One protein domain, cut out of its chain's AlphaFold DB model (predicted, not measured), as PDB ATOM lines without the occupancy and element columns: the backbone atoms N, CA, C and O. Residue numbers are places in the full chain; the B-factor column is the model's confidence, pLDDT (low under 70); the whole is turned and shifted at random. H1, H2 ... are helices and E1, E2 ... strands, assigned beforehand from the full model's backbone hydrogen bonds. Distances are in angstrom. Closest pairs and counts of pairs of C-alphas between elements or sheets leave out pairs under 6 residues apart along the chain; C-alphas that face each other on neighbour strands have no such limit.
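Overview. This is residues 3 to 51 of the 52 residues of an uncharacterized protein of Enterococcus pallens ATCC BAA-351 (UniProt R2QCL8). A twisted sheet of four strands makes a wall, and one short helix, H1, packs over one face of it, running along the strands; the other face is bare. Two hairpins, E1 with E2 and E3 with E4, stand side by side in the sheet, and H1 lies on the chain between them. The printed part has 49 residues, with E1, E2, H1, E3 and E4 in that order along the chain; the sheet runs E2, E1, E3, E4, all antiparallel, and the class is mixed, helices and strands. The whole is compact, with a radius of gyration of the C-alphas of 9.8 A, and elongated, spanning 28 by 18 by 15 A.

Along the chain. E1 is residues 3 to 7, 13.6 A long, from C-alpha 3 at (24.937, 47.573, 82.442). E2 is residues 13 to 18, 16.6 A; E3 is residues 36 to 41, 17.3 A. E4 is residues 44 to 50, 17.8 A, ending with C-alpha 50 at (16.820, 44.215, 96.559). H1 is residues 21 to 28, 10.3 A.

Arrangement. The inner strands E1 and E3 are antiparallel at 167 degrees, with N 5 and O 38 2.8 A apart, within hydrogen-bond range. The edge strand E2 is antiparallel to E1 at 156 degrees, with N 4 and O 16 at 2.8 A. The edge strand E4 is antiparallel to E3 at 165 degrees, with N 37 and O 49 at 2.8 A. E2 and E4 are apart. H1 is on the sheet at a height of 7.9 A, over E1 and, only just, over E3, on which 3 of its C-alphas fall. On the local plane it stands at 10 degrees to E1, along the strands. The closest C-alphas of H1 and E3 are those of Ala 28 and Ser 37, 5.3 A apart. E2, H1 and E3 form a split strand-helix-strand unit, two strands running the same way with a helix between them in the chain and E1 between them in the sheet; its crossover is right-handed. In H1 every O i to N i+4 pair is within hydrogen-bond range.

Size, cuts and confidence. The C-alphas farthest apart, of Lys 10 and Lys 20, are 28.0 A from each other. The printed part has no cut, and no link is long. Mean pLDDT of the printed part is 87.1; residues 31 to 33 are under 70.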
ATOM      1  N   LYS A   3      24.224  48.654  81.763       94.88
ATOM      2  CA  LYS A   3      24.937  47.573  82.442       94.88
ATOM      3  C   LYS A   3      24.082  47.124  83.616       94.88
ATOM      4  O   LYS A   3      23.690  47.955  84.419       94.88
ATOM      5  N   VAL A   4      23.789  45.841  83.727       93.50
ATOM      6  CA  VAL A   4      23.055  45.276  84.855       93.50
ATOM      7  C   VAL A   4      23.985  44.350  85.613       93.50
ATOM      8  O   VAL A   4      24.534  43.425  85.024       93.50
ATOM      9  N   ILE A   5      24.147  44.607  86.903       92.00
ATOM     10  CA  ILE A   5      24.885  43.761  87.838       92.00
ATOM     11  C   ILE A   5      23.859  43.105  88.739       92.00
ATOM     12  O   ILE A   5      22.990  43.789  89.272       92.00
ATOM     13  N   ARG A   6      23.938  41.798  88.933       89.44
ATOM     14  CA  ARG A   6      23.053  41.088  89.847       89.44
ATOM     15  C   ARG A   6      23.825  40.192  90.788       89.44
ATOM     16  O   ARG A   6      24.925  39.768  90.459       89.44
ATOM     17  N   LYS A   7      23.237  39.916  91.949       86.88
ATOM     18  CA  LYS A   7      23.788  39.013  92.956       86.88
ATOM     19  C   LYS A   7      22.741  37.993  93.373       86.88
ATOM     20  O   LYS A   7      21.655  38.375  93.816       86.88
ATOM     21  N   ASP A   8      23.080  36.715  93.262       81.31
ATOM     22  CA  ASP A   8      22.293  35.602  93.807       81.31
ATOM     23  C   ASP A   8      22.528  35.479  95.334       81.31
ATOM     24  O   ASP A   8      23.452  36.066  95.905       81.31
ATOM     25  N   SER A   9      21.704  34.687  96.016       74.56
ATOM     26  CA  SER A   9      21.859  34.264  97.412       74.56
ATOM     27  C   SER A   9      23.214  33.622  97.709       74.56
ATOM     28  O   SER A   9      23.713  33.750  98.824       74.56
ATOM     29  N   LYS A  10      23.837  32.984  96.711       77.94
ATOM     30  CA  LYS A  10      25.196  32.419  96.806       77.94
ATOM     31  C   LYS A  10      26.312  33.448  96.582       77.94
ATOM     32  O   LYS A  10      27.455  33.061  96.374       77.94
ATOM     33  N   GLN A  11      25.984  34.743  96.572       72.94
ATOM     34  CA  GLN A  11      26.893  35.853  96.255       72.94
ATOM     35  C   GLN A  11      27.529  35.780  94.855       72.94
ATOM     36  O   GLN A  11      28.466  36.521  94.567       72.94
ATOM     37  N   MET A  12      27.004  34.937  93.961       80.88
ATOM     38  CA  MET A  12      27.427  34.924  92.564       80.88
ATOM     39  C   MET A  12      27.001  36.225  91.893       80.88
ATOM     40  O   MET A  12      25.833  36.609  91.983       80.88
ATOM     41  N   VAL A  13      27.962  36.895  91.255       87.56
ATOM     42  CA  VAL A  13      27.752  38.158  90.549       87.56
ATOM     43  C   VAL A  13      27.585  37.874  89.061       87.56
ATOM     44  O   VAL A  13      28.476  37.304  88.438       87.56
ATOM     45  N   GLU A  14      26.460  38.292  88.486       89.31
ATOM     46  CA  GLU A  14      26.229  38.261  87.042       89.31
ATOM     47  C   GLU A  14      26.205  39.680  86.483       89.31
ATOM     48  O   GLU A  14      25.450  40.533  86.955       89.31
ATOM     49  N   GLU A  15      26.995  39.925  85.440       91.56
ATOM     50  CA  GLU A  15      27.034  41.202  84.736       91.56
ATOM     51  C   GLU A  15      26.570  41.014  83.290       91.56
ATOM     52  O   GLU A  15      27.104  40.187  82.551       91.56
ATOM     53  N   LYS A  16      25.570  41.793  82.871       92.44
ATOM     54  CA  LYS A  16      25.068  41.792  81.491       92.44
ATOM     55  C   LYS A  16      24.857  43.195  80.961       92.44
ATOM     56  O   LYS A  16      24.514  44.112  81.703       92.44
ATOM     57  N   TYR A  17      25.013  43.336  79.652       93.75
ATOM     58  CA  TYR A  17      24.830  44.596  78.949       93.75
ATOM     59  C   TYR A  17      23.620  44.519  78.023       93.75
ATOM     60  O   TYR A  17      23.375  43.491  77.400       93.75
ATOM     61  N   PHE A  18      22.874  45.616  77.948       93.56
ATOM     62  CA  PHE A  18      21.658  45.731  77.148       93.56
ATOM     63  C   PHE A  18      21.625  47.065  76.415       93.56
ATOM     64  O   PHE A  18      22.056  48.090  76.947       93.56
ATOM     65  N   ASP A  19      21.044  47.102  75.223       92.56
ATOM     66  CA  ASP A  19      20.872  48.362  74.498       92.56
ATOM     67  C   ASP A  19      19.634  49.120  74.957       92.56
ATOM     68  O   ASP A  19      19.671  50.350  75.096       92.56
ATOM     69  N   LYS A  20      18.563  48.390  75.288       93.81
ATOM     70  CA  LYS A  20      17.286  48.962  75.711       93.81
ATOM     71  C   LYS A  20      17.132  48.924  77.226       93.81
ATOM     72  O   LYS A  20      17.431  47.935  77.891       93.81
ATOM     73  N   HIS A  21      16.555  49.996  77.766       91.00
ATOM     74  CA  HIS A  21      16.266  50.091  79.198       91.00
ATOM     75  C   HIS A  21      15.288  49.007  79.658       91.00
ATOM     76  O   HIS A  21      15.468  48.412  80.713       91.00
ATOM     77  N   ARG A  22      14.274  48.723  78.833       92.06
ATOM     78  CA  ARG A  22      13.252  47.717  79.125       92.06
ATOM     79  C   ARG A  22      13.849  46.322  79.301       92.06
ATOM     80  O   ARG A  22      13.456  45.618  80.218       92.06
ATOM     81  N   GLU A  23      14.811  45.942  78.465       92.19
ATOM     82  CA  GLU A  23      15.495  44.647  78.574       92.19
ATOM     83  C   GLU A  23      16.355  44.589  79.837       92.19
ATOM     84  O   GLU A  23      16.302  43.605  80.571       92.19
ATOM     85  N   ALA A  24      17.069  45.679  80.142       92.75
ATOM     86  CA  ALA A  24      17.831  45.809  81.380       92.75
ATOM     87  C   ALA A  24      16.944  45.690  82.631       92.75
ATOM     88  O   ALA A  24      17.344  45.036  83.589       92.75
ATOM     89  N   LEU A  25      15.746  46.285  82.610       91.44
ATOM     90  CA  LEU A  25      14.755  46.183  83.683       91.44
ATOM     91  C   LEU A  25      14.215  44.761  83.818       91.44
ATOM     92  O   LEU A  25      14.323  44.191  84.897       91.44
ATOM     93  N   CYS A  26      13.706  44.171  82.728       90.31
ATOM     94  CA  CYS A  26      13.194  42.798  82.726       90.31
ATOM     95  C   CYS A  26      14.240  41.805  83.222       90.31
ATOM     96  O   CYS A  26      13.902  40.869  83.941       90.31
ATOM     97  N   PHE A  27      15.503  42.019  82.841       88.38
ATOM     98  CA  PHE A  27      16.610  41.302  83.431       88.38
ATOM     99  C   PHE A  27      16.636  41.641  84.926       88.38
ATOM    100  O   PHE A  27      16.197  40.818  85.712       88.38
ATOM    101  N   ALA A  28      17.050  42.832  85.354       87.88
ATOM    102  CA  ALA A  28      17.233  43.190  86.767       87.88
ATOM    103  C   ALA A  28      16.135  42.697  87.739       87.88
ATOM    104  O   ALA A  28      16.469  42.259  88.841       87.88
ATOM    105  N   THR A  29      14.862  42.714  87.342       86.00
ATOM    106  CA  THR A  29      13.710  42.321  88.171       86.00
ATOM    107  C   THR A  29      13.306  40.844  88.073       86.00
ATOM    108  O   THR A  29      12.221  40.480  88.520       86.00
ATOM    109  N   ASP A  30      14.117  39.964  87.482       81.19
ATOM    110  CA  ASP A  30      13.842  38.521  87.502       81.19
ATOM    111  C   ASP A  30      14.172  37.917  88.888       81.19
ATOM    112  O   ASP A  30      15.248  37.363  89.131       81.19
ATOM    113  N   TYR A  31      13.181  38.088  89.776       69.12
ATOM    114  CA  TYR A  31      12.942  37.574  91.137       69.12
ATOM    115  C   TYR A  31      13.345  36.128  91.419       69.12
ATOM    116  O   TYR A  31      13.681  35.772  92.547       69.12
ATOM    117  N   LYS A  32      13.271  35.252  90.417       69.31
ATOM    118  CA  LYS A  32      13.285  33.807  90.679       69.31
ATOM    119  C   LYS A  32      14.627  33.283  91.194       69.31
ATOM    120  O   LYS A  32      14.668  32.174  91.712       69.31
ATOM    121  N   LYS A  33      15.715  34.043  91.024       64.06
ATOM    122  CA  LYS A  33      17.080  33.597  91.346       64.06
ATOM    123  C   LYS A  33      17.947  34.651  92.045       64.06
ATOM    124  O   LYS A  33      19.093  34.379  92.348       64.06
ATOM    125  N   MET A  34      17.480  35.880  92.268       71.06
ATOM    126  CA  MET A  34      18.404  36.999  92.523       71.06
ATOM    127  C   MET A  34      18.047  37.751  93.805       71.06
ATOM    128  O   MET A  34      16.908  38.171  93.985       71.06
ATOM    129  N   LYS A  35      19.036  37.957  94.682       80.12
ATOM    130  CA  LYS A  35      18.902  38.735  95.925       80.12
ATOM    131  C   LYS A  35      18.970  40.232  95.682       80.12
ATOM    132  O   LYS A  35      18.333  41.003  96.389       80.12
ATOM    133  N   SER A  36      19.782  40.665  94.727       87.50
ATOM    134  CA  SER A  36      19.868  42.082  94.380       87.50
ATOM    135  C   SER A  36      20.271  42.279  92.932       87.50
ATOM    136  O   SER A  36      20.909  41.418  92.328       87.50
ATOM    137  N   SER A  37      19.901  43.422  92.377       90.62
ATOM    138  CA  SER A  37      20.299  43.852  91.050       90.62
ATOM    139  C   SER A  37      20.452  45.365  90.988       90.62
ATOM    140  O   SER A  37      19.788  46.113  91.696       90.62
ATOM    141  N   GLN A  38      21.364  45.821  90.143       93.62
ATOM    142  CA  GLN A  38      21.713  47.217  89.947       93.62
ATOM    143  C   GLN A  38      21.817  47.481  88.450       93.62
ATOM    144  O   GLN A  38      22.488  46.741  87.732       93.62
ATOM    145  N   ILE A  39      21.160  48.531  87.971       94.38
ATOM    146  CA  ILE A  39      21.225  48.978  86.581       94.38
ATOM    147  C   ILE A  39      22.050  50.254  86.527       94.38
ATOM    148  O   ILE A  39      21.731  51.230  87.196       94.38
ATOM    149  N   PHE A  40      23.052  50.275  85.661       94.94
ATOM    150  CA  PHE A  40      23.902  51.414  85.374       94.94
ATOM    151  C   PHE A  40      23.723  51.874  83.926       94.94
ATOM    152  O   PHE A  40      23.517  51.069  83.017       94.94
ATOM    153  N   LYS A  41      23.869  53.174  83.677       94.50
ATOM    154  CA  LYS A  41      23.953  53.758  82.333       94.50
ATOM    155  C   LYS A  41      25.044  54.813  82.330       94.50
ATOM    156  O   LYS A  41      25.000  55.734  83.134       94.50
ATOM    157  N   LYS A  42      26.026  54.678  81.430       91.62
ATOM    158  CA  LYS A  42      27.191  55.584  81.357       91.62
ATOM    159  C   LYS A  42      27.879  55.787  82.727       91.62
ATOM    160  O   LYS A  42      28.250  56.899  83.076       91.62
ATOM    161  N   GLY A  43      27.982  54.721  83.525       89.62
ATOM    162  CA  GLY A  43      28.583  54.756  84.866       89.62
ATOM    163  C   GLY A  43      27.671  55.258  85.997       89.62
ATOM    164  O   GLY A  43      28.025  55.087  87.156       89.62
ATOM    165  N   GLN A  44      26.488  55.804  85.700       93.88
ATOM    166  CA  GLN A  44      25.525  56.229  86.722       93.88
ATOM    167  C   GLN A  44      24.587  55.089  87.109       93.88
ATOM    168  O   GLN A  44      24.038  54.427  86.226       93.88
ATOM    169  N   LEU A  45      24.371  54.886  88.410       93.06
ATOM    170  CA  LEU A  45      23.347  53.979  88.923       93.06
ATOM    171  C   LEU A  45      21.962  54.573  88.634       93.06
ATOM    172  O   LEU A  45      21.640  55.662  89.097       93.06
ATOM    173  N   LEU A  46      21.156  53.860  87.854       93.19
ATOM    174  CA  LEU A  46      19.790  54.254  87.510       93.19
ATOM    175  C   LEU A  46      18.749  53.631  88.430       93.19
ATOM    176  O   LEU A  46      17.747  54.263  88.739       93.19
ATOM    177  N   ALA A  47      18.949  52.369  88.798       90.06
ATOM    178  CA  ALA A  47      18.001  51.628  89.612       90.06
ATOM    179  C   ALA A  47      18.727  50.555  90.413       90.06
ATOM    180  O   ALA A  47      19.656  49.918  89.912       90.06
ATOM    181  N   GLU A  48      18.265  50.334  91.634       91.00
ATOM    182  CA  GLU A  48      18.690  49.239  92.489       91.00
ATOM    183  C   GLU A  48      17.451  48.493  92.975       91.00
ATOM    184  O   GLU A  48      16.488  49.098  93.443       91.00
ATOM    185  N   PHE A  49      17.492  47.171  92.873       88.00
ATOM    186  CA  PHE A  49      16.461  46.283  93.370       88.00
ATOM    187  C   PHE A  49      17.087  45.323  94.371       88.00
ATOM    188  O   PHE A  49      18.127  44.719  94.117       88.00
ATOM    189  N   LYS A  50      16.436  45.164  95.516       82.50
ATOM    190  CA  LYS A  50      16.820  44.215  96.559       82.50
ATOM    191  C   LYS A  50      15.605  43.342  96.839       82.50
ATOM    192  O   LYS A  50      14.525  43.865  97.103       82.50
ATOM    193  N   GLY A  51      15.772  42.030  96.710       71.88
ATOM    194  CA  GLY A  51      14.810  41.066  97.230       71.88
ATOM    195  C   GLY A  51      14.754  41.206  98.750       71.88
ATOM    196  O   GLY A  51      15.799  41.396  99.376       71.88
TER     197      GLY A  51